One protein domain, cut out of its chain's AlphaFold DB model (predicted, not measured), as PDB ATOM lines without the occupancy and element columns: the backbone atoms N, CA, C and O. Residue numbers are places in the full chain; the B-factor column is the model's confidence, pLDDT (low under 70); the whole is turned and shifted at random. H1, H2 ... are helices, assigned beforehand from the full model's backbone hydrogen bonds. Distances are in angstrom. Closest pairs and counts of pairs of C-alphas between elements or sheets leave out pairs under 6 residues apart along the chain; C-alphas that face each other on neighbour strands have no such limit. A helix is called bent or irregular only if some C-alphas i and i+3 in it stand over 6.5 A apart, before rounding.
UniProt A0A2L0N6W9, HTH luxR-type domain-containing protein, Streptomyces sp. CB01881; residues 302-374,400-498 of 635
ATOM      1  N   GLU A 302      28.974   2.233  -5.277       90.81
ATOM      2  CA  GLU A 302      29.292   0.960  -5.906       90.81
ATOM      3  C   GLU A 302      29.588  -0.143  -4.867       90.81
ATOM      4  O   GLU A 302      29.020  -1.227  -4.963       90.81
ATOM      5  N   GLU A 303      30.365   0.148  -3.820       91.81
ATOM      6  CA  GLU A 303      30.718  -0.789  -2.741       91.81
ATOM      7  C   GLU A 303      29.496  -1.210  -1.907       91.81
ATOM      8  O   GLU A 303      29.273  -2.406  -1.678       91.81
ATOM      9  N   LEU A 304      28.634  -0.262  -1.511       93.38
ATOM     10  CA  LEU A 304      27.377  -0.601  -0.828       93.38
ATOM     11  C   LEU A 304      26.447  -1.410  -1.747       93.38
ATOM     12  O   LEU A 304      25.781  -2.354  -1.315       93.38
ATOM     13  N   TYR A 305      26.394  -1.070  -3.036       92.31
ATOM     14  CA  TYR A 305      25.588  -1.806  -4.006       92.31
ATOM     15  C   TYR A 305      26.084  -3.249  -4.195       92.31
ATOM     16  O   TYR A 305      25.278  -4.189  -4.286       92.31
ATOM     17  N   GLU A 306      27.402  -3.446  -4.213       91.06
ATOM     18  CA  GLU A 306      28.053  -4.738  -4.421       91.06
ATOM     19  C   GLU A 306      28.059  -5.636  -3.177       91.06
ATOM     20  O   GLU A 306      27.879  -6.851  -3.314       91.06
ATOM     21  N   SER A 307      28.090  -5.058  -1.976       92.88
ATOM     22  CA  SER A 307      27.984  -5.788  -0.705       92.88
ATOM     23  C   SER A 307      26.535  -6.075  -0.265       92.88
ATOM     24  O   SER A 307      26.236  -7.190   0.171       92.88
ATOM     25  N   ALA A 308      25.605  -5.118  -0.393       94.31
ATOM     26  CA  ALA A 308      24.282  -5.219   0.239       94.31
ATOM     27  C   ALA A 308      23.147  -5.731  -0.669       94.31
ATOM     28  O   ALA A 308      22.218  -6.373  -0.177       94.31
ATOM     29  N   HIS A 309      23.178  -5.497  -1.991       94.44
ATOM     30  CA  HIS A 309      22.019  -5.764  -2.872       94.44
ATOM     31  C   HIS A 309      21.443  -7.192  -2.761       94.44
ATOM     32  O   HIS A 309      20.223  -7.339  -2.712       94.44
ATOM     33  N   THR A 310      22.271  -8.240  -2.681       95.19
ATOM     34  CA  THR A 310      21.777  -9.628  -2.551       95.19
ATOM     35  C   THR A 310      21.028  -9.853  -1.234       95.19
ATOM     36  O   THR A 310      19.877 -10.296  -1.261       95.19
ATOM     37  N   ARG A 311      21.626  -9.453  -0.103       95.44
ATOM     38  CA  ARG A 311      21.023  -9.496   1.241       95.44
ATOM     39  C   ARG A 311      19.707  -8.712   1.290       95.44
ATOM     40  O   ARG A 311      18.690  -9.238   1.737       95.44
ATOM     41  N   LEU A 312      19.686  -7.499   0.742       97.44
ATOM     42  CA  LEU A 312      18.485  -6.662   0.683       97.44
ATOM     43  C   LEU A 312      17.377  -7.292  -0.182       97.44
ATOM     44  O   LEU A 312      16.203  -7.249   0.190       97.44
ATOM     45  N   VAL A 313      17.706  -7.931  -1.313       97.25
ATOM     46  CA  VAL A 313      16.701  -8.645  -2.127       97.25
ATOM     47  C   VAL A 313      16.161  -9.879  -1.404       97.25
ATOM     48  O   VAL A 313      14.969 -10.164  -1.521       97.25
ATOM     49  N   GLN A 314      16.983 -10.580  -0.623       96.69
ATOM     50  CA  GLN A 314      16.566 -11.715   0.207       96.69
ATOM     51  C   GLN A 314      15.624 -11.276   1.349       96.69
ATOM     52  O   GLN A 314      14.534 -11.837   1.496       96.69
ATOM     53  N   GLN A 315      15.944 -10.196   2.070       97.12
ATOM     54  CA  GLN A 315      15.057  -9.590   3.079       97.12
ATOM     55  C   GLN A 315      13.708  -9.162   2.475       97.12
ATOM     56  O   GLN A 315      12.631  -9.522   2.958       97.12
ATOM     57  N   VAL A 316      13.737  -8.432   1.354       97.62
ATOM     58  CA  VAL A 316      12.517  -7.965   0.679       97.62
ATOM     59  C   VAL A 316      11.753  -9.121   0.006       97.62
ATOM     60  O   VAL A 316      10.530  -9.050  -0.180       97.62
ATOM     61  N   PHE A 317      12.416 -10.235  -0.310       96.50
ATOM     62  CA  PHE A 317      11.745 -11.458  -0.738       96.50
ATOM     63  C   PHE A 317      10.867 -12.035   0.380       96.50
ATOM     64  O   PHE A 317       9.704 -12.320   0.103       96.50
ATOM     65  N   LEU A 318      11.321 -12.089   1.637       97.44
ATOM     66  CA  LEU A 318      10.487 -12.533   2.771       97.44
ATOM     67  C   LEU A 318       9.223 -11.668   2.951       97.44
ATOM     68  O   LEU A 318       8.139 -12.176   3.241       97.44
ATOM     69  N   LEU A 319       9.316 -10.360   2.682       96.62
ATOM     70  CA  LEU A 319       8.161  -9.455   2.727       96.62
ATOM     71  C   LEU A 319       7.138  -9.702   1.601       96.62
ATOM     72  O   LEU A 319       5.948  -9.398   1.768       96.62
ATOM     73  N   THR A 320       7.576 -10.223   0.449       93.62
ATOM     74  CA  THR A 320       6.801 -10.236  -0.810       93.62
ATOM     75  C   THR A 320       6.476 -11.620  -1.377       93.62
ATOM     76  O   THR A 320       5.531 -11.732  -2.163       93.62
ATOM     77  N   ALA A 321       7.243 -12.648  -1.007       93.06
ATOM     78  CA  ALA A 321       7.332 -13.972  -1.628       93.06
ATOM     79  C   ALA A 321       7.403 -13.934  -3.172       93.06
ATOM     80  O   ALA A 321       6.721 -14.703  -3.853       93.06
ATOM     81  N   CYS A 322       8.152 -12.986  -3.752       91.25
ATOM     82  CA  CYS A 322       8.255 -12.837  -5.206       91.25
ATOM     83  C   CYS A 322       9.587 -12.205  -5.639       91.25
ATOM     84  O   CYS A 322       9.730 -10.980  -5.613       91.25
ATOM     85  N   ARG A 323      10.534 -13.032  -6.116       91.19
ATOM     86  CA  ARG A 323      11.904 -12.624  -6.495       91.19
ATOM     87  C   ARG A 323      11.959 -11.380  -7.391       91.19
ATOM     88  O   ARG A 323      12.656 -10.418  -7.091       91.19
ATOM     89  N   HIS A 324      11.127 -11.338  -8.436       88.44
ATOM     90  CA  HIS A 324      11.085 -10.224  -9.393       88.44
ATOM     91  C   HIS A 324      10.558  -8.917  -8.776       88.44
ATOM     92  O   HIS A 324      10.909  -7.835  -9.241       88.44
ATOM     93  N   ARG A 325       9.696  -9.000  -7.753       89.56
ATOM     94  CA  ARG A 325       9.187  -7.821  -7.038       89.56
ATOM     95  C   ARG A 325      10.209  -7.328  -6.016       89.56
ATOM     96  O   ARG A 325      10.402  -6.124  -5.929       89.56
ATOM     97  N   ALA A 326      10.887  -8.237  -5.319       93.50
ATOM     98  CA  ALA A 326      11.954  -7.893  -4.385       93.50
ATOM     99  C   ALA A 326      13.140  -7.212  -5.086       93.50
ATOM    100  O   ALA A 326      13.483  -6.087  -4.727       93.50
ATOM    101  N   ALA A 327      13.661  -7.819  -6.160       92.75
ATOM    102  CA  ALA A 327      14.702  -7.221  -6.999       92.75
ATOM    103  C   ALA A 327      14.303  -5.823  -7.501       92.75
ATOM    104  O   ALA A 327      15.068  -4.876  -7.357       92.75
ATOM    105  N   HIS A 328      13.074  -5.654  -8.003       90.38
ATOM    106  CA  HIS A 328      12.590  -4.348  -8.461       90.38
ATOM    107  C   HIS A 328      12.497  -3.296  -7.339       90.38
ATOM    108  O   HIS A 328      12.857  -2.141  -7.564       90.38
ATOM    109  N   CYS A 329      12.035  -3.665  -6.140       93.75
ATOM    110  CA  CYS A 329      11.959  -2.748  -4.998       93.75
ATOM    111  C   CYS A 329      13.350  -2.300  -4.520       93.75
ATOM    112  O   CYS A 329      13.536  -1.115  -4.259       93.75
ATOM    113  N   VAL A 330      14.331  -3.208  -4.475       95.44
ATOM    114  CA  VAL A 330      15.715  -2.896  -4.074       95.44
ATOM    115  C   VAL A 330      16.450  -2.094  -5.151       95.44
ATOM    116  O   VAL A 330      17.023  -1.052  -4.845       95.44
ATOM    117  N   GLN A 331      16.365  -2.493  -6.426       91.81
ATOM    118  CA  GLN A 331      16.909  -1.720  -7.555       91.81
ATOM    119  C   GLN A 331      16.337  -0.297  -7.595       91.81
ATOM    120  O   GLN A 331      17.067   0.656  -7.860       91.81
ATOM    121  N   ARG A 332      15.041  -0.139  -7.287       90.56
ATOM    122  CA  ARG A 332      14.422   1.178  -7.143       90.56
ATOM    123  C   ARG A 332      14.981   1.943  -5.943       90.56
ATOM    124  O   ARG A 332      15.297   3.109  -6.121       90.56
ATOM    125  N   ALA A 333      15.113   1.328  -4.767       94.44
ATOM    126  CA  ALA A 333      15.655   1.997  -3.583       94.44
ATOM    127  C   ALA A 333      17.089   2.511  -3.813       94.44
ATOM    128  O   ALA A 333      17.346   3.686  -3.576       94.44
ATOM    129  N   PHE A 334      17.977   1.700  -4.400       94.19
ATOM    130  CA  PHE A 334      19.315   2.146  -4.818       94.19
ATOM    131  C   PHE A 334      19.274   3.241  -5.898       94.19
ATOM    132  O   PHE A 334      20.044   4.196  -5.843       94.19
ATOM    133  N   GLY A 335      18.350   3.149  -6.859       90.81
ATOM    134  CA  GLY A 335      18.115   4.198  -7.857       90.81
ATOM    135  C   GLY A 335      17.511   5.492  -7.297       90.81
ATOM    136  O   GLY A 335      17.561   6.532  -7.957       90.81
ATOM    137  N   GLU A 336      16.929   5.452  -6.095       90.62
ATOM    138  CA  GLU A 336      16.548   6.629  -5.316       90.62
ATOM    139  C   GLU A 336      17.735   7.162  -4.509       90.62
ATOM    140  O   GLU A 336      18.041   8.342  -4.656       90.62
ATOM    141  N   ALA A 337      18.473   6.296  -3.806       93.31
ATOM    142  CA  ALA A 337      19.676   6.667  -3.063       93.31
ATOM    143  C   ALA A 337      20.735   7.353  -3.940       93.31
ATOM    144  O   ALA A 337      21.269   8.389  -3.560       93.31
ATOM    145  N   ARG A 338      20.989   6.854  -5.162       89.88
ATOM    146  CA  ARG A 338      22.043   7.406  -6.034       89.88
ATOM    147  C   ARG A 338      21.846   8.880  -6.415       89.88
ATOM    148  O   ARG A 338      22.813   9.510  -6.835       89.88
ATOM    149  N   ARG A 339      20.627   9.426  -6.306       86.81
ATOM    150  CA  ARG A 339      20.319  10.832  -6.643       86.81
ATOM    151  C   ARG A 339      20.577  11.826  -5.505       86.81
ATOM    152  O   ARG A 339      20.525  13.019  -5.758       86.81
ATOM    153  N   GLN A 340      20.798  11.322  -4.297       90.31
ATOM    154  CA  GLN A 340      21.032  12.067  -3.054       90.31
ATOM    155  C   GLN A 340      22.092  11.301  -2.243       90.31
ATOM    156  O   GLN A 340      21.925  11.016  -1.059       90.31
ATOM    157  N   TRP A 341      23.122  10.813  -2.948       91.75
ATOM    158  CA  TRP A 341      24.072   9.867  -2.366       91.75
ATOM    159  C   TRP A 341      24.915  10.534  -1.294       91.75
ATOM    160  O   TRP A 341      25.136   9.938  -0.251       91.75
ATOM    161  N   ASP A 342      25.318  11.773  -1.537       91.00
ATOM    162  CA  ASP A 342      26.208  12.527  -0.666       91.00
ATOM    163  C   ASP A 342      25.523  12.800   0.694       91.00
ATOM    164  O   ASP A 342      26.124  12.570   1.743       91.00
ATOM    165  N   ASP A 343      24.217  13.111   0.684       91.94
ATOM    166  CA  ASP A 343      23.378  13.231   1.891       91.94
ATOM    167  C   ASP A 343      23.231  11.900   2.658       91.94
ATOM    168  O   ASP A 343      23.214  11.873   3.887       91.94
ATOM    169  N   ILE A 344      23.090  10.780   1.936       94.56
ATOM    170  CA  ILE A 344      22.907   9.442   2.527       94.56
ATOM    171  C   ILE A 344      24.224   8.896   3.088       94.56
ATOM    172  O   ILE A 344      24.219   8.262   4.142       94.56
ATOM    173  N   ALA A 345      25.336   9.136   2.398       93.25
ATOM    174  CA  ALA A 345      26.664   8.657   2.758       93.25
ATOM    175  C   ALA A 345      27.282   9.467   3.914       93.25
ATOM    176  O   ALA A 345      28.094   8.931   4.660       93.25
ATOM    177  N   ALA A 346      26.842  10.716   4.113       92.25
ATOM    178  CA  ALA A 346      27.076  11.480   5.340       92.25
ATOM    179  C   ALA A 346      26.205  11.014   6.535       92.25
ATOM    180  O   ALA A 346      26.410  11.465   7.663       92.25
ATOM    181  N   GLY A 347      25.220  10.137   6.304       90.75
ATOM    182  CA  GLY A 347      24.340   9.577   7.330       90.75
ATOM    183  C   GLY A 347      24.922   8.345   8.050       90.75
ATOM    184  O   GLY A 347      25.827   7.690   7.540       90.75
ATOM    185  N   PRO A 348      24.382   7.978   9.232       87.75
ATOM    186  CA  PRO A 348      24.970   6.943  10.092       87.75
ATOM    187  C   PRO A 348      24.714   5.487   9.655       87.75
ATOM    188  O   PRO A 348      25.435   4.599  10.097       87.75
ATOM    189  N   ASP A 349      23.697   5.215   8.828       91.31
ATOM    190  CA  ASP A 349      23.436   3.877   8.261       91.31
ATOM    191  C   ASP A 349      22.869   3.983   6.826       91.31
ATOM    192  O   ASP A 349      21.644   4.029   6.630       91.31
ATOM    193  N   PRO A 350      23.734   4.024   5.793       95.12
ATOM    194  CA  PRO A 350      23.288   4.088   4.405       95.12
ATOM    195  C   PRO A 350      22.660   2.768   3.918       95.12
ATOM    196  O   PRO A 350      21.796   2.804   3.037       95.12
ATOM    197  N   GLU A 351      22.996   1.605   4.502       95.06
ATOM    198  CA  GLU A 351      22.276   0.357   4.197       95.06
ATOM    199  C   GLU A 351      20.855   0.411   4.761       95.06
ATOM    200  O   GLU A 351      19.904   0.085   4.052       95.06
ATOM    201  N   GLY A 352      20.695   0.858   6.007       95.19
ATOM    202  CA  GLY A 352      19.423   1.090   6.685       95.19
ATOM    203  C   GLY A 352      18.499   2.015   5.914       95.19
ATOM    204  O   GLY A 352      17.320   1.696   5.761       95.19
ATOM    205  N   TRP A 353      19.028   3.094   5.331       95.81
ATOM    206  CA  TRP A 353      18.247   3.966   4.454       95.81
ATOM    207  C   TRP A 353      17.690   3.203   3.238       95.81
ATOM    208  O   TRP A 353      16.480   3.207   2.984       95.81
ATOM    209  N   VAL A 354      18.549   2.482   2.503       97.06
ATOM    210  CA  VAL A 354      18.139   1.711   1.312       97.06
ATOM    211  C   VAL A 354      17.182   0.573   1.690       97.06
ATOM    212  O   VAL A 354      16.196   0.332   0.989       97.06
ATOM    213  N   ARG A 355      17.436  -0.097   2.816       97.56
ATOM    214  CA  ARG A 355      16.644  -1.183   3.412       97.56
ATOM    215  C   ARG A 355      15.247  -0.716   3.797       97.56
ATOM    216  O   ARG A 355      14.268  -1.302   3.329       97.56
ATOM    217  N   ALA A 356      15.135   0.382   4.542       96.38
ATOM    218  CA  ALA A 356      13.863   0.994   4.905       96.38
ATOM    219  C   ALA A 356      13.052   1.366   3.654       96.38
ATOM    220  O   ALA A 356      11.891   0.963   3.513       96.38
ATOM    221  N   ARG A 357      13.693   2.036   2.686       96.19
ATOM    222  CA  ARG A 357      13.051   2.471   1.439       96.19
ATOM    223  C   ARG A 357      12.615   1.299   0.551       96.19
ATOM    224  O   ARG A 357      11.538   1.342  -0.052       96.19
ATOM    225  N   ALA A 358      13.396   0.220   0.493       96.69
ATOM    226  CA  ALA A 358      13.035  -0.999  -0.229       96.69
ATOM    227  C   ALA A 358      11.875  -1.750   0.452       96.69
ATOM    228  O   ALA A 358      10.950  -2.200  -0.234       96.69
ATOM    229  N   CYS A 359      11.877  -1.834   1.787       95.62
ATOM    230  CA  CYS A 359      10.790  -2.391   2.595       95.62
ATOM    231  C   CYS A 359       9.477  -1.616   2.403       95.62
ATOM    232  O   CYS A 359       8.425  -2.223   2.185       95.62
ATOM    233  N   GLU A 360       9.523  -0.284   2.418       93.50
ATOM    234  CA  GLU A 360       8.368   0.578   2.154       93.50
ATOM    235  C   GLU A 360       7.831   0.370   0.727       93.50
ATOM    236  O   GLU A 360       6.645   0.079   0.544       93.50
ATOM    237  N   ALA A 361       8.698   0.395  -0.293       93.00
ATOM    238  CA  ALA A 361       8.306   0.126  -1.678       93.00
ATOM    239  C   ALA A 361       7.670  -1.271  -1.849       93.00
ATOM    240  O   ALA A 361       6.711  -1.444  -2.610       93.00
ATOM    241  N   ALA A 362       8.160  -2.269  -1.111       93.56
ATOM    242  CA  ALA A 362       7.645  -3.633  -1.113       93.56
ATOM    243  C   ALA A 362       6.319  -3.797  -0.354       93.56
ATOM    244  O   ALA A 362       5.484  -4.628  -0.738       93.56
ATOM    245  N   LEU A 363       6.070  -2.999   0.681       89.88
ATOM    246  CA  LEU A 363       4.838  -3.038   1.470       89.88
ATOM    247  C   LEU A 363       3.801  -1.991   1.030       89.88
ATOM    248  O   LEU A 363       2.646  -2.079   1.451       89.88
ATOM    249  N   SER A 364       4.150  -1.068   0.132       85.81
ATOM    250  CA  SER A 364       3.247  -0.063  -0.440       85.81
ATOM    251  C   SER A 364       2.016  -0.696  -1.123       85.81
ATOM    252  O   SER A 364       2.161  -1.626  -1.931       85.81
ATOM    253  N   PRO A 365       0.782  -0.200  -0.868       76.69
ATOM    254  CA  PRO A 365      -0.421  -0.681  -1.554       76.69
ATOM    255  C   PRO A 365      -0.368  -0.447  -3.069       76.69
ATOM    256  O   PRO A 365      -0.926  -1.243  -3.825       76.69
ATOM    257  N   TRP A 366       0.303   0.628  -3.484       66.19
ATOM    258  CA  TRP A 366       0.334   1.154  -4.850       66.19
ATOM    259  C   TRP A 366       1.382   0.465  -5.732       66.19
ATOM    260  O   TRP A 366       1.356   0.591  -6.952       66.19
ATOM    261  N   HIS A 367       2.287  -0.314  -5.131       60.56
ATOM    262  CA  HIS A 367       3.360  -1.031  -5.829       60.56
ATOM    263  C   HIS A 367       3.189  -2.558  -5.759       60.56
ATOM    264  O   HIS A 367       4.151  -3.313  -5.921       60.56
ATOM    265  N   ARG A 368       1.964  -3.056  -5.511       56.91
ATOM    266  CA  ARG A 368       1.646  -4.503  -5.567       56.91
ATOM    267  C   ARG A 368       1.922  -5.101  -6.947       56.91
ATOM    268  O   ARG A 368       2.352  -6.247  -7.051       56.91
ATOM    269  N   GLY A 369       1.670  -4.328  -7.999       52.00
ATOM    270  CA  GLY A 369       2.087  -4.662  -9.351       52.00
ATOM    271  C   GLY A 369       3.542  -4.270  -9.576       52.00
ATOM    272  O   GLY A 369       3.829  -3.085  -9.683       52.00
ATOM    273  N   GLY A 370       4.439  -5.255  -9.688       55.59
ATOM    274  CA  GLY A 370       5.761  -5.032 -10.292       55.59
ATOM    275  C   GLY A 370       5.651  -4.701 -11.793       55.59
ATOM    276  O   GLY A 370       4.531  -4.615 -12.309       55.59
ATOM    277  N   PRO A 371       6.775  -4.591 -12.531       54.09
ATOM    278  CA  PRO A 371       6.811  -4.073 -13.907       54.09
ATOM    279  C   PRO A 371       5.724  -4.627 -14.843       54.09
ATOM    280  O   PRO A 371       5.055  -3.867 -15.537       54.09
ATOM    281  N   ARG A 372       5.424  -5.934 -14.756       53.22
ATOM    282  CA  ARG A 372       4.360  -6.619 -15.520       53.22
ATOM    283  C   ARG A 372       2.947  -6.006 -15.403       53.22
ATOM    284  O   ARG A 372       2.116  -6.302 -16.251       53.22
ATOM    285  N   ARG A 373       2.647  -5.182 -14.387       50.22
ATOM    286  CA  ARG A 373       1.387  -4.407 -14.292       50.22
ATOM    287  C   ARG A 373       1.535  -2.924 -14.650       50.22
ATOM    288  O   ARG A 373       0.528  -2.309 -14.974       50.22
ATOM    289  N   ALA A 374       2.745  -2.364 -14.654       51.84
ATOM    290  CA  ALA A 374       2.986  -1.051 -15.256       51.84
ATOM    291  C   ALA A 374       2.804  -1.128 -16.785       51.84
ATOM    292  O   ALA A 374       2.111  -0.303 -17.375       51.84
ATOM    293  N   ASP A 400      18.363 -25.064  -5.386       57.00
ATOM    294  CA  ASP A 400      17.914 -23.765  -5.913       57.00
ATOM    295  C   ASP A 400      16.375 -23.619  -5.983       57.00
ATOM    296  O   ASP A 400      15.840 -22.623  -6.484       57.00
ATOM    297  N   ARG A 401      15.628 -24.615  -5.483       73.81
ATOM    298  CA  ARG A 401      14.162 -24.603  -5.429       73.81
ATOM    299  C   ARG A 401      13.659 -24.473  -3.993       73.81
ATOM    300  O   ARG A 401      14.131 -25.116  -3.060       73.81
ATOM    301  N   LEU A 402      12.626 -23.647  -3.823       88.25
ATOM    302  CA  LEU A 402      11.862 -23.574  -2.575       88.25
ATOM    303  C   LEU A 402      11.240 -24.945  -2.276       88.25
ATOM    304  O   LEU A 402      10.583 -25.524  -3.141       88.25
ATOM    305  N   THR A 403      11.385 -25.419  -1.045       90.81
ATOM    306  CA  THR A 403      10.705 -26.612  -0.521       90.81
ATOM    307  C   THR A 403       9.275 -26.283  -0.089       90.81
ATOM    308  O   THR A 403       8.916 -25.113   0.073       90.81
ATOM    309  N   ASP A 404       8.446 -27.294   0.173       91.56
ATOM    310  CA  ASP A 404       7.095 -27.076   0.710       91.56
ATOM    311  C   ASP A 404       7.090 -26.442   2.103       91.56
ATOM    312  O   ASP A 404       6.209 -25.637   2.403       91.56
ATOM    313  N   ARG A 405       8.135 -26.685   2.904       93.62
ATOM    314  CA  ARG A 405       8.365 -25.977   4.172       93.62
ATOM    315  C   ARG A 405       8.609 -24.478   3.942       93.62
ATOM    316  O   ARG A 405       7.978 -23.655   4.602       93.62
ATOM    317  N   ASP A 406       9.418 -24.099   2.946       94.88
ATOM    318  CA  ASP A 406       9.593 -22.679   2.581       94.88
ATOM    319  C   ASP A 406       8.295 -22.078   2.009       94.88
ATOM    320  O   ASP A 406       7.929 -20.947   2.338       94.88
ATOM    321  N   ARG A 407       7.559 -22.829   1.172       95.19
ATOM    322  CA  ARG A 407       6.253 -22.406   0.630       95.19
ATOM    323  C   ARG A 407       5.236 -22.166   1.750       95.19
ATOM    324  O   ARG A 407       4.524 -21.159   1.703       95.19
ATOM    325  N   ALA A 408       5.186 -23.037   2.758       95.94
ATOM    326  CA  ALA A 408       4.336 -22.900   3.938       95.94
ATOM    327  C   ALA A 408       4.724 -21.671   4.778       95.94
ATOM    328  O   ALA A 408       3.855 -20.846   5.072       95.94
ATOM    329  N   LEU A 409       6.016 -21.474   5.066       97.25
ATOM    330  CA  LEU A 409       6.516 -20.295   5.780       97.25
ATOM    331  C   LEU A 409       6.166 -18.994   5.045       97.25
ATOM    332  O   LEU A 409       5.566 -18.090   5.623       97.25
ATOM    333  N   LEU A 410       6.447 -18.908   3.743       96.94
ATOM    334  CA  LEU A 410       6.126 -17.736   2.917       96.94
ATOM    335  C   LEU A 410       4.609 -17.494   2.801       96.94
ATOM    336  O   LEU A 410       4.174 -16.343   2.689       96.94
ATOM    337  N   LYS A 411       3.781 -18.548   2.854       96.75
ATOM    338  CA  LYS A 411       2.311 -18.462   2.932       96.75
ATOM    339  C   LYS A 411       1.862 -17.910   4.292       96.75
ATOM    340  O   LYS A 411       1.022 -17.010   4.310       96.75
ATOM    341  N   ALA A 412       2.449 -18.368   5.398       97.75
ATOM    342  CA  ALA A 412       2.163 -17.895   6.754       97.75
ATOM    343  C   ALA A 412       2.609 -16.434   6.965       97.75
ATOM    344  O   ALA A 412       1.793 -15.588   7.337       97.75
ATOM    345  N   LEU A 413       3.841 -16.079   6.580       97.38
ATOM    346  CA  LEU A 413       4.324 -14.693   6.542       97.38
ATOM    347  C   LEU A 413       3.388 -13.793   5.724       97.38
ATOM    348  O   LEU A 413       3.086 -12.669   6.130       97.38
ATOM    349  N   LYS A 414       2.856 -14.285   4.596       95.31
ATOM    350  CA  LYS A 414       1.885 -13.542   3.778       95.31
ATOM    351  C   LYS A 414       0.514 -13.338   4.427       95.31
ATOM    352  O   LYS A 414      -0.157 -12.387   4.015       95.31
ATOM    353  N   ARG A 415       0.121 -14.146   5.421       96.50
ATOM    354  CA  ARG A 415      -1.085 -13.937   6.251       96.50
ATOM    355  C   ARG A 415      -0.872 -12.857   7.322       96.50
ATOM    356  O   ARG A 415      -1.831 -12.173   7.668       96.50
ATOM    357  N   LEU A 416       0.362 -12.637   7.797       97.12
ATOM    358  CA  LEU A 416       0.674 -11.542   8.732       97.12
ATOM    359  C   LEU A 416       0.338 -10.171   8.126       97.12
ATOM    360  O   LEU A 416       0.584  -9.920   6.939       97.12
ATOM    361  N   SER A 417      -0.144  -9.244   8.961       95.00
ATOM    362  CA  SER A 417      -0.305  -7.837   8.574       95.00
ATOM    363  C   SER A 417       1.052  -7.205   8.227       95.00
ATOM    364  O   SER A 417       2.098  -7.632   8.716       95.00
ATOM    365  N   ARG A 418       1.063  -6.180   7.362       93.62
ATOM    366  CA  ARG A 418       2.323  -5.592   6.860       93.62
ATOM    367  C   ARG A 418       3.250  -5.059   7.970       93.62
ATOM    368  O   ARG A 418       4.438  -5.348   7.870       93.62
ATOM    369  N   PRO A 419       2.762  -4.372   9.028       94.75
ATOM    370  CA  PRO A 419       3.625  -3.925  10.124       94.75
ATOM    371  C   PRO A 419       4.225  -5.087  10.921       94.75
ATOM    372  O   PRO A 419       5.420  -5.071  11.193       94.75
ATOM    373  N   ARG A 420       3.428  -6.126  11.227       97.38
ATOM    374  CA  ARG A 420       3.899  -7.351  11.903       97.38
ATOM    375  C   ARG A 420       4.967  -8.072  11.080       97.38
ATOM    376  O   ARG A 420       6.010  -8.428  11.607       97.38
ATOM    377  N   ARG A 421       4.750  -8.209   9.768       97.44
ATOM    378  CA  ARG A 421       5.713  -8.831   8.845       97.44
ATOM    379  C   ARG A 421       7.012  -8.032   8.709       97.44
ATOM    380  O   ARG A 421       8.067  -8.651   8.655       97.44
ATOM    381  N   ARG A 422       6.953  -6.691   8.655       97.31
ATOM    382  CA  ARG A 422       8.164  -5.848   8.632       97.31
ATOM    383  C   ARG A 422       8.943  -5.996   9.935       97.31
ATOM    384  O   ARG A 422      10.123  -6.302   9.876       97.31
ATOM    385  N   ALA A 423       8.271  -5.849  11.078       98.06
ATOM    386  CA  ALA A 423       8.902  -5.969  12.389       98.06
ATOM    387  C   ALA A 423       9.562  -7.344  12.586       98.06
ATOM    388  O   ALA A 423      10.735  -7.397  12.927       98.06
ATOM    389  N   LEU A 424       8.855  -8.440  12.280       98.00
ATOM    390  CA  LEU A 424       9.402  -9.797  12.375       98.00
ATOM    391  C   LEU A 424      10.608 -10.015  11.447       98.00
ATOM    392  O   LEU A 424      11.606 -10.568  11.885       98.00
ATOM    393  N   VAL A 425      10.542  -9.593  10.177       97.88
ATOM    394  CA  VAL A 425      11.667  -9.794   9.243       97.88
ATOM    395  C   VAL A 425      12.879  -8.952   9.638       97.88
ATOM    396  O   VAL A 425      13.990  -9.440   9.501       97.88
ATOM    397  N   LEU A 426      12.699  -7.736  10.161       97.44
ATOM    398  CA  LEU A 426      13.814  -6.928  10.666       97.44
ATOM    399  C   LEU A 426      14.406  -7.498  11.965       97.44
ATOM    400  O   LEU A 426      15.622  -7.553  12.105       97.44
ATOM    401  N   HIS A 427      13.563  -7.955  12.890       97.75
ATOM    402  CA  HIS A 427      14.012  -8.509  14.166       97.75
ATOM    403  C   HIS A 427      14.625  -9.907  13.983       97.75
ATOM    404  O   HIS A 427      15.833 -10.079  14.095       97.75
ATOM    405  N   ASP A 428      13.814 -10.893  13.598       95.94
ATOM    406  CA  ASP A 428      14.207 -12.308  13.556       95.94
ATOM    407  C   ASP A 428      14.886 -12.703  12.229       95.94
ATOM    408  O   ASP A 428      15.509 -13.754  12.144       95.94
ATOM    409  N   GLY A 429      14.770 -11.886  11.172       93.06
ATOM    410  CA  GLY A 429      15.373 -12.149   9.854       93.06
ATOM    411  C   GLY A 429      16.596 -11.292   9.493       93.06
ATOM    412  O   GLY A 429      17.286 -11.619   8.527       93.06
ATOM    413  N   VAL A 430      16.861 -10.204  10.229       93.94
ATOM    414  CA  VAL A 430      18.052  -9.338  10.063       93.94
ATOM    415  C   VAL A 430      18.858  -9.215  11.364       93.94
ATOM    416  O   VAL A 430      20.028  -8.856  11.303       93.94
ATOM    417  N   GLY A 431      18.278  -9.549  12.522       94.44
ATOM    418  CA  GLY A 431      18.945  -9.438  13.821       94.44
ATOM    419  C   GLY A 431      18.897  -8.034  14.427       94.44
ATOM    420  O   GLY A 431      19.684  -7.738  15.323       94.44
ATOM    421  N   LEU A 432      18.009  -7.141  13.959       94.81
ATOM    422  CA  LEU A 432      17.870  -5.827  14.589       94.81
ATOM    423  C   LEU A 432      17.231  -5.949  15.985       94.81
ATOM    424  O   LEU A 432      16.134  -6.506  16.091       94.81
ATOM    425  N   PRO A 433      17.807  -5.327  17.032       94.50
ATOM    426  CA  PRO A 433      17.138  -5.218  18.324       94.50
ATOM    427  C   PRO A 433      15.854  -4.390  18.191       94.50
ATOM    428  O   PRO A 433      15.762  -3.483  17.355       94.50
ATOM    429  N   ALA A 434      14.865  -4.656  19.047       94.12
ATOM    430  CA  ALA A 434      13.542  -4.035  18.959       94.12
ATOM    431  C   ALA A 434      13.565  -2.491  18.926       94.12
ATOM    432  O   ALA A 434      12.745  -1.893  18.232       94.12
ATOM    433  N   ALA A 435      14.541  -1.844  19.574       96.50
ATOM    434  CA  ALA A 435      14.751  -0.395  19.496       96.50
ATOM    435  C   ALA A 435      15.134   0.093  18.083       96.50
ATOM    436  O   ALA A 435      14.575   1.076  17.598       96.50
ATOM    437  N   ALA A 436      16.015  -0.617  17.372       95.00
ATOM    438  CA  ALA A 436      16.361  -0.288  15.987       95.00
ATOM    439  C   ALA A 436      15.183  -0.554  15.031       95.00
ATOM    440  O   ALA A 436      14.933   0.229  14.116       95.00
ATOM    441  N   VAL A 437      14.397  -1.610  15.284       97.12
ATOM    442  CA  VAL A 437      13.139  -1.875  14.557       97.12
ATOM    443  C   VAL A 437      12.099  -0.776  14.819       97.12
ATOM    444  O   VAL A 437      11.363  -0.400  13.909       97.12
ATOM    445  N   ALA A 438      12.036  -0.237  16.038       97.50
ATOM    446  CA  ALA A 438      11.142   0.861  16.392       97.50
ATOM    447  C   ALA A 438      11.469   2.133  15.592       97.50
ATOM    448  O   ALA A 438      10.560   2.712  14.992       97.50
ATOM    449  N   VAL A 439      12.760   2.481  15.490       95.50
ATOM    450  CA  VAL A 439      13.272   3.593  14.666       95.50
ATOM    451  C   VAL A 439      13.004   3.364  13.174       95.50
ATOM    452  O   VAL A 439      12.345   4.193  12.551       95.50
ATOM    453  N   GLU A 440      13.425   2.234  12.587       94.12
ATOM    454  CA  GLU A 440      13.283   1.988  11.133       94.12
ATOM    455  C   GLU A 440      11.808   1.943  10.673       94.12
ATOM    456  O   GLU A 440      11.496   2.158   9.497       94.12
ATOM    457  N   VAL A 441      10.880   1.641  11.588       92.81
ATOM    458  CA  VAL A 441       9.433   1.527  11.332       92.81
ATOM    459  C   VAL A 441       8.640   2.713  11.914       92.81
ATOM    460  O   VAL A 441       7.415   2.634  11.982       92.81
ATOM    461  N   GLU A 442       9.312   3.807  12.300       94.25
ATOM    462  CA  GLU A 442       8.713   5.065  12.793       94.25
ATOM    463  C   GLU A 442       7.658   4.829  13.893       94.25
ATOM    464  O   GLU A 442       6.465   5.110  13.749       94.25
ATOM    465  N   SER A 443       8.076   4.203  14.997       96.19
ATOM    466  CA  SER A 443       7.159   3.764  16.054       96.19
ATOM    467  C   SER A 443       7.818   3.636  17.427       96.19
ATOM    468  O   SER A 443       9.036   3.640  17.543       96.19
ATOM    469  N   THR A 444       7.007   3.509  18.480       98.25
ATOM    470  CA  THR A 444       7.497   3.281  19.848       98.25
ATOM    471  C   THR A 444       8.057   1.866  20.028       98.25
ATOM    472  O   THR A 444       7.627   0.932  19.347       98.25
ATOM    473  N   LEU A 445       8.975   1.697  20.988       98.31
ATOM    474  CA  LEU A 445       9.604   0.412  21.329       98.31
ATOM    475  C   LEU A 445       8.565  -0.696  21.584       98.31
ATOM    476  O   LEU A 445       8.524  -1.672  20.838       98.31
ATOM    477  N   ALA A 446       7.628  -0.465  22.508       98.19
ATOM    478  CA  ALA A 446       6.538  -1.398  22.810       98.19
ATOM    479  C   ALA A 446       5.659  -1.737  21.585       98.19
ATOM    480  O   ALA A 446       5.124  -2.843  21.471       98.19
ATOM    481  N   ALA A 447       5.521  -0.815  20.622       98.06
ATOM    482  CA  ALA A 447       4.810  -1.084  19.374       98.06
ATOM    483  C   ALA A 447       5.642  -1.902  18.372       98.06
ATOM    484  O   ALA A 447       5.050  -2.560  17.518       98.06
ATOM    485  N   ALA A 448       6.975  -1.894  18.443       98.06
ATOM    486  CA  ALA A 448       7.825  -2.822  17.699       98.06
ATOM    487  C   ALA A 448       7.799  -4.219  18.341       98.06
ATOM    488  O   ALA A 448       7.468  -5.191  17.661       98.06
ATOM    489  N   GLU A 449       8.029  -4.305  19.651       97.69
ATOM    490  CA  GLU A 449       8.018  -5.546  20.440       97.69
ATOM    491  C   GLU A 449       6.679  -6.282  20.309       97.69
ATOM    492  O   GLU A 449       6.634  -7.428  19.860       97.69
ATOM    493  N   GLY A 450       5.559  -5.593  20.555       98.25
ATOM    494  CA  GLY A 450       4.218  -6.160  20.407       98.25
ATOM    495  C   GLY A 450       3.873  -6.596  18.974       98.25
ATOM    496  O   GLY A 450       3.028  -7.473  18.782       98.25
ATOM    497  N   ARG A 451       4.535  -6.043  17.943       98.19
ATOM    498  CA  ARG A 451       4.400  -6.516  16.549       98.19
ATOM    499  C   ARG A 451       5.231  -7.764  16.271       98.19
ATOM    500  O   ARG A 451       4.757  -8.587  15.491       98.19
ATOM    501  N   VAL A 452       6.425  -7.888  16.860       97.94
ATOM    502  CA  VAL A 452       7.265  -9.096  16.779       97.94
ATOM    503  C   VAL A 452       6.573 -10.233  17.524       97.94
ATOM    504  O   VAL A 452       6.287 -11.262  16.917       97.94
ATOM    505  N   TRP A 453       6.168 -10.016  18.779       98.12
ATOM    506  CA  TRP A 453       5.439 -10.997  19.586       98.12
ATOM    507  C   TRP A 453       4.171 -11.497  18.880       98.12
ATOM    508  O   TRP A 453       4.070 -12.674  18.541       98.12
ATOM    509  N   ALA A 454       3.260 -10.592  18.495       98.50
ATOM    510  CA  ALA A 454       2.033 -10.954  17.775       98.50
ATOM    511  C   ALA A 454       2.258 -11.482  16.339       98.50
ATOM    512  O   ALA A 454       1.292 -11.863  15.667       98.50
ATOM    513  N   ALA A 455       3.494 -11.468  15.831       98.25
ATOM    514  CA  ALA A 455       3.885 -12.186  14.622       98.25
ATOM    515  C   ALA A 455       4.375 -13.604  14.948       98.25
ATOM    516  O   ALA A 455       3.919 -14.541  14.294       98.25
ATOM    517  N   ARG A 456       5.213 -13.776  15.980       98.06
ATOM    518  CA  ARG A 456       5.664 -15.085  16.480       98.06
ATOM    519  C   ARG A 456       4.482 -15.958  16.910       98.06
ATOM    520  O   ARG A 456       4.334 -17.051  16.373       98.06
ATOM    521  N   THR A 457       3.568 -15.450  17.746       98.50
ATOM    522  CA  THR A 457       2.353 -16.180  18.175       98.50
ATOM    523  C   THR A 457       1.487 -16.618  16.989       98.50
ATOM    524  O   THR A 457       0.972 -17.732  16.962       98.50
ATOM    525  N   ALA A 458       1.346 -15.765  15.969       98.44
ATOM    526  CA  ALA A 458       0.568 -16.091  14.775       98.44
ATOM    527  C   ALA A 458       1.262 -17.134  13.879       98.44
ATOM    528  O   ALA A 458       0.581 -17.931  13.241       98.44
ATOM    529  N   LEU A 459       2.599 -17.163  13.827       97.88
ATOM    530  CA  LEU A 459       3.331 -18.226  13.133       97.88
ATOM    531  C   LEU A 459       3.262 -19.552  13.896       97.88
ATOM    532  O   LEU A 459       2.960 -20.562  13.268       97.88
ATOM    533  N   ALA A 460       3.438 -19.540  15.219       97.44
ATOM    534  CA  ALA A 460       3.265 -20.719  16.067       97.44
ATOM    535  C   ALA A 460       1.859 -21.335  15.906       97.44
ATOM    536  O   ALA A 460       1.730 -22.537  15.705       97.44
ATOM    537  N   GLN A 461       0.804 -20.510  15.845       97.75
ATOM    538  CA  GLN A 461      -0.564 -20.982  15.585       97.75
ATOM    539  C   GLN A 461      -0.775 -21.540  14.160       97.75
ATOM    540  O   GLN A 461      -1.618 -22.411  13.957       97.75
ATOM    541  N   TRP A 462      -0.094 -21.009  13.137       97.69
ATOM    542  CA  TRP A 462      -0.377 -21.353  11.730       97.69
ATOM    543  C   TRP A 462       0.561 -22.395  11.116       97.69
ATOM    544  O   TRP A 462       0.199 -22.970  10.090       97.69
ATOM    545  N   VAL A 463       1.755 -22.577  11.678       96.50
ATOM    546  CA  VAL A 463       2.785 -23.536  11.244       96.50
ATOM    547  C   VAL A 463       3.569 -24.099  12.457       96.50
ATOM    548  O   VAL A 463       4.800 -24.000  12.479       96.50
ATOM    549  N   PRO A 464       2.896 -24.689  13.470       95.19
ATOM    550  CA  PRO A 464       3.542 -25.165  14.704       95.19
ATOM    551  C   PRO A 464       4.640 -26.204  14.438       95.19
ATOM    552  O   PRO A 464       5.716 -26.119  15.019       95.19
ATOM    553  N   GLU A 465       4.418 -27.115  13.486       93.62
ATOM    554  CA  GLU A 465       5.390 -28.126  13.029       93.62
ATOM    555  C   GLU A 465       6.688 -27.538  12.447       93.62
ATOM    556  O   GLU A 465       7.679 -28.250  12.296       93.62
ATOM    557  N   LEU A 466       6.680 -26.258  12.060       93.00
ATOM    558  CA  LEU A 466       7.807 -25.599  11.404       93.00
ATOM    559  C   LEU A 466       8.486 -24.565  12.306       93.00
ATOM    560  O   LEU A 466       9.709 -24.500  12.315       93.00
ATOM    561  N   ALA A 467       7.719 -23.751  13.036       90.38
ATOM    562  CA  ALA A 467       8.264 -22.720  13.925       90.38
ATOM    563  C   ALA A 467       8.495 -23.213  15.369       90.38
ATOM    564  O   ALA A 467       9.326 -22.657  16.084       90.38
ATOM    565  N   GLY A 468       7.777 -24.256  15.788       92.12
ATOM    566  CA  GLY A 468       7.531 -24.596  17.188       92.12
ATOM    567  C   GLY A 468       6.131 -24.130  17.631       92.12
ATOM    568  O   GLY A 468       5.635 -23.121  17.120       92.12
ATOM    569  N   PRO A 469       5.469 -24.852  18.558       92.75
ATOM    570  CA  PRO A 469       4.114 -24.528  19.013       92.75
ATOM    571  C   PRO A 469       4.061 -23.361  20.011       92.75
ATOM    572  O   PRO A 469       3.030 -22.700  20.112       92.75
ATOM    573  N   ASP A 470       5.158 -23.091  20.723       94.75
ATOM    574  CA  ASP A 470       5.262 -22.021  21.715       94.75
ATOM    575  C   ASP A 470       6.218 -20.907  21.237       94.75
ATOM    576  O   ASP A 470       7.388 -21.197  20.971       94.75
ATOM    577  N   PRO A 471       5.762 -19.640  21.124       94.38
ATOM    578  CA  PRO A 471       6.609 -18.492  20.797       94.38
ATOM    579  C   PRO A 471       7.460 -17.966  21.970       94.38
ATOM    580  O   PRO A 471       8.284 -17.079  21.730       94.38
ATOM    581  N   ALA A 472       7.243 -18.439  23.208       94.81
ATOM    582  CA  ALA A 472       8.053 -18.093  24.380       94.81
ATOM    583  C   ALA A 472       9.319 -18.961  24.505       94.81
ATOM    584  O   ALA A 472      10.343 -18.458  24.959       94.81
ATOM    585  N   ALA A 473       9.251 -20.228  24.085       93.06
ATOM    586  CA  ALA A 473      10.311 -21.222  24.228       93.06
ATOM    587  C   ALA A 473      11.696 -20.768  23.736       93.06
ATOM    588  O   ALA A 473      11.853 -20.223  22.635       93.06
ATOM    589  N   ASP A 474      12.725 -21.118  24.509       91.38
ATOM    590  CA  ASP A 474      14.117 -20.784  24.217       91.38
ATOM    591  C   ASP A 474      14.545 -21.218  22.809       91.38
ATOM    592  O   ASP A 474      14.152 -22.268  22.280       91.38
ATOM    593  N   GLY A 475      15.329 -20.362  22.155       88.75
ATOM    594  CA  GLY A 475      15.779 -20.546  20.777       88.75
ATOM    595  C   GLY A 475      14.686 -20.458  19.701       88.75
ATOM    596  O   GLY A 475      14.973 -20.747  18.538       88.75
ATOM    597  N   PHE A 476      13.431 -20.094  20.022       92.69
ATOM    598  CA  PHE A 476      12.375 -19.929  19.002       92.69
ATOM    599  C   PHE A 476      12.771 -18.880  17.957       92.69
ATOM    600  O   PHE A 476      12.581 -19.094  16.758       92.69
ATOM    601  N   ALA A 477      13.363 -17.769  18.408       90.25
ATOM    602  CA  ALA A 477      13.854 -16.703  17.540       90.25
ATOM    603  C   ALA A 477      14.927 -17.212  16.563       90.25
ATOM    604  O   ALA A 477      14.816 -16.974  15.364       90.25
ATOM    605  N   ASP A 478      15.906 -17.978  17.048       90.81
ATOM    606  CA  ASP A 478      17.031 -18.482  16.249       90.81
ATOM    607  C   ASP A 478      16.596 -19.566  15.259       90.81
ATOM    608  O   ASP A 478      16.989 -19.547  14.089       90.81
ATOM    609  N   ARG A 479      15.706 -20.477  15.687       94.31
ATOM    610  CA  ARG A 479      15.066 -21.461  14.798       94.31
ATOM    611  C   ARG A 479      14.295 -20.759  13.679       94.31
ATOM    612  O   ARG A 479      14.456 -21.111  12.508       94.31
ATOM    613  N   LEU A 480      13.501 -19.741  14.017       95.50
ATOM    614  CA  LEU A 480      12.753 -18.952  13.041       95.50
ATOM    615  C   LEU A 480      13.684 -18.158  12.113       95.50
ATOM    616  O   LEU A 480      13.474 -18.174  10.902       95.50
ATOM    617  N   GLY A 481      14.741 -17.534  12.633       95.00
ATOM    618  CA  GLY A 481      15.734 -16.806  11.844       95.00
ATOM    619  C   GLY A 481      16.480 -17.701  10.857       95.00
ATOM    620  O   GLY A 481      16.576 -17.374   9.672       95.00
ATOM    621  N   ALA A 482      16.899 -18.897  11.282       94.12
ATOM    622  CA  ALA A 482      17.501 -19.897  10.401       94.12
ATOM    623  C   ALA A 482      16.537 -20.352   9.286       94.12
ATOM    624  O   ALA A 482      16.953 -20.535   8.139       94.12
ATOM    625  N   LEU A 483      15.243 -20.501   9.588       96.25
ATOM    626  CA  LEU A 483      14.209 -20.824   8.597       96.25
ATOM    627  C   LEU A 483      13.959 -19.670   7.617       96.25
ATOM    628  O   LEU A 483      13.890 -19.902   6.410       96.25
ATOM    629  N   LEU A 484      13.876 -18.430   8.111       96.94
ATOM    630  CA  LEU A 484      13.763 -17.221   7.292       96.94
ATOM    631  C   LEU A 484      14.966 -17.085   6.351       96.94
ATOM    632  O   LEU A 484      14.780 -16.880   5.152       96.94
ATOM    633  N   HIS A 485      16.186 -17.273   6.859       95.38
ATOM    634  CA  HIS A 485      17.414 -17.228   6.070       95.38
ATOM    635  C   HIS A 485      17.424 -18.304   4.971       95.38
ATOM    636  O   HIS A 485      17.574 -17.975   3.793       95.38
ATOM    637  N   ARG A 486      17.172 -19.578   5.314       95.12
ATOM    638  CA  ARG A 486      17.113 -20.693   4.342       95.12
ATOM    639  C   ARG A 486      16.053 -20.465   3.256       95.12
ATOM    640  O   ARG A 486      16.327 -20.693   2.078       95.12
ATOM    641  N   ALA A 487      14.869 -19.974   3.626       95.12
ATOM    642  CA  ALA A 487      13.803 -19.653   2.677       95.12
ATOM    643  C   ALA A 487      14.142 -18.443   1.788       95.12
ATOM    644  O   ALA A 487      13.740 -18.400   0.622       95.12
ATOM    645  N   ALA A 488      14.882 -17.461   2.311       95.00
ATOM    646  CA  ALA A 488      15.304 -16.284   1.559       95.00
ATOM    647  C   ALA A 488      16.426 -16.603   0.560       95.00
ATOM    648  O   ALA A 488      16.322 -16.201  -0.600       95.00
ATOM    649  N   VAL A 489      17.438 -17.373   0.975       93.62
ATOM    650  CA  VAL A 489      18.532 -17.830   0.104       93.62
ATOM    651  C   VAL A 489      17.985 -18.720  -1.013       93.62
ATOM    652  O   VAL A 489      18.163 -18.374  -2.175       93.62
ATOM    653  N   ARG A 490      17.206 -19.772  -0.713       91.69
ATOM    654  CA  ARG A 490      16.590 -20.626  -1.757       91.69
ATOM    655  C   ARG A 490      15.560 -19.895  -2.627       91.69
ATOM    656  O   ARG A 490      15.303 -20.287  -3.760       91.69
ATOM    657  N   GLY A 491      14.946 -18.825  -2.123       89.88
ATOM    658  CA  GLY A 491      14.018 -17.990  -2.892       89.88
ATOM    659  C   GLY A 491      14.690 -16.982  -3.834       89.88
ATOM    660  O   GLY A 491      14.093 -16.598  -4.847       89.88
ATOM    661  N   CYS A 492      15.911 -16.555  -3.497       90.50
ATOM    662  CA  CYS A 492      16.713 -15.547  -4.191       90.50
ATOM    663  C   CYS A 492      18.229 -15.839  -4.029       90.50
ATOM    664  O   CYS A 492      18.915 -15.060  -3.358       90.50
ATOM    665  N   PRO A 493      18.770 -16.914  -4.636       86.00
ATOM    666  CA  PRO A 493      20.173 -17.300  -4.459       86.00
ATOM    667  C   PRO A 493      21.107 -16.314  -5.171       86.00
ATOM    668  O   PRO A 493      21.937 -15.667  -4.537       86.00
ATOM    669  N   GLN A 494      20.886 -16.096  -6.472       82.81
ATOM    670  CA  GLN A 494      21.568 -15.076  -7.273       82.81
ATOM    671  C   GLN A 494      20.548 -14.089  -7.877       82.81
ATOM    672  O   GLN A 494      20.075 -14.264  -9.005       82.81
ATOM    673  N   PRO A 495      20.125 -13.050  -7.132       83.50
ATOM    674  CA  PRO A 495      19.175 -12.065  -7.634       83.50
ATOM    675  C   PRO A 495      19.839 -11.137  -8.659       83.50
ATOM    676  O   PRO A 495      20.774 -10.412  -8.327       83.50
ATOM    677  N   HIS A 496      19.316 -11.109  -9.892       82.12
ATOM    678  CA  HIS A 496      19.863 -10.301 -10.991       82.12
ATOM    679  C   HIS A 496      20.145  -8.842 -10.577       82.12
ATOM    680  O   HIS A 496      19.224  -8.066 -10.291       82.12
ATOM    681  N   ARG A 497      21.435  -8.493 -10.591       84.38
ATOM    682  CA  ARG A 497      22.008  -7.177 -10.299       84.38
ATOM    683  C   ARG A 497      22.346  -6.470 -11.624       84.38
ATOM    684  O   ARG A 497      23.250  -6.922 -12.322       84.38
ATOM    685  N   PRO A 498      21.640  -5.391 -12.005       82.50
ATOM    686  CA  PRO A 498      22.059  -4.527 -13.105       82.50
ATOM    687  C   PRO A 498      23.454  -3.935 -12.866       82.50
ATOM    688  O   PRO A 498      23.757  -3.513 -11.754       82.50
TER     689      PRO A 498
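AT A GLANCE: This is residues 302 to 374 and 400 to 498 of the 635 residues of the protein "HTH luxR-type domain-containing protein" of Streptomyces sp. CB01881 (UniProt A0A2L0N6W9). Two groups of helices meet: on one side H1, H2 and H3 form an up-and-down bundle, each running against the one before it, and on the other H5, H6, H8 and H10 are set at steep to near right angles. Residues 314 to 320 of H1 join the groups, packing on H5, H6 and H10, and H6 is nearest the centre; short H4 lies far out, near H2. The printed part has 172 residues with ten named helices, H1 to H10 in chain order, and no named strand: all helix. It is compact and rounded, with a radius of gyration of the C-alphas of 15.7 A and spans of 46 by 36 by 29 A.

HOW THE PARTS SIT: Start at H2, residues 323 to 345. It forms a helical hairpin with H1, residues 302 to 320, at a steep tilt of 42 degrees; the closest C-alphas, Val 316 and Ala 326, are 5.1 A apart. It forms another with H3, residues 350 to 363, at 40 degrees, a steep tilt; the closest C-alphas, Val 330 and Ala 358, are 5.1 A apart. H4, residues 371 to 374, is close to H2 but not clearly touching: C-alphas 328 and 371 are the closest, at 7.9 A. H1 is the hub, touching five helices. Its residues 314 to 318 alone touch H10, residues 476 to 491, closest at C-alphas Gln 314 and Ala 488, 4.9 A. H6, residues 418 to 430, touches H8, residues 445 to 462, about perpendicular at 89 degrees; C-alphas 420 and 451, the closest, are 4.7 A apart. H5, residues 404 to 415, touches H10, closest at C-alphas 406 and 487, 5.2 A. H7, residues 434 to 440, touches H8, closest at C-alphas 438 and 448, 5.1 A. H9, residues 464 to 467, only just touches H10, with 3 pairs of C-alphas within 8 A; the closest, 467 and 480, are 5.9 A apart. In H3, H5, H6, H7 and H10 every O i to N i+4 pair is within hydrogen-bond range, against 13 of 15 in H1, 15 of 19 in H2 and 12 of 14 in H8; H4 and H9 are too short for such a pair.

IN THESE COORDINATES: Find C-alpha 323 at (11.904, -12.624, -6.495); H2 runs 27.5 A to C-alpha 345. H1, 25.6 A, begins at (29.292, 0.960, -5.906). Both are irregular: C-alphas 339 and 342 are 8.6 A apart, 307 and 310 7.5 A. H8 spans 25.8 A, H3 20.0 A, and H10 22.0 A, ending at (14.018, -17.990, -2.892).

THE WHOLE: The C-alphas farthest apart, Asp 342 and Glu 465, are 47.7 A apart. Residues 375 to 399 are not printed; C-alphas 374 and 400 stand 28.7 A apart across the cut. Of the links printed whole, H3 to H4 and H9 to H10 are short and the others tight. Residues 366 to 374 and 400 have pLDDT under 70; the mean of the printed part is 91.6.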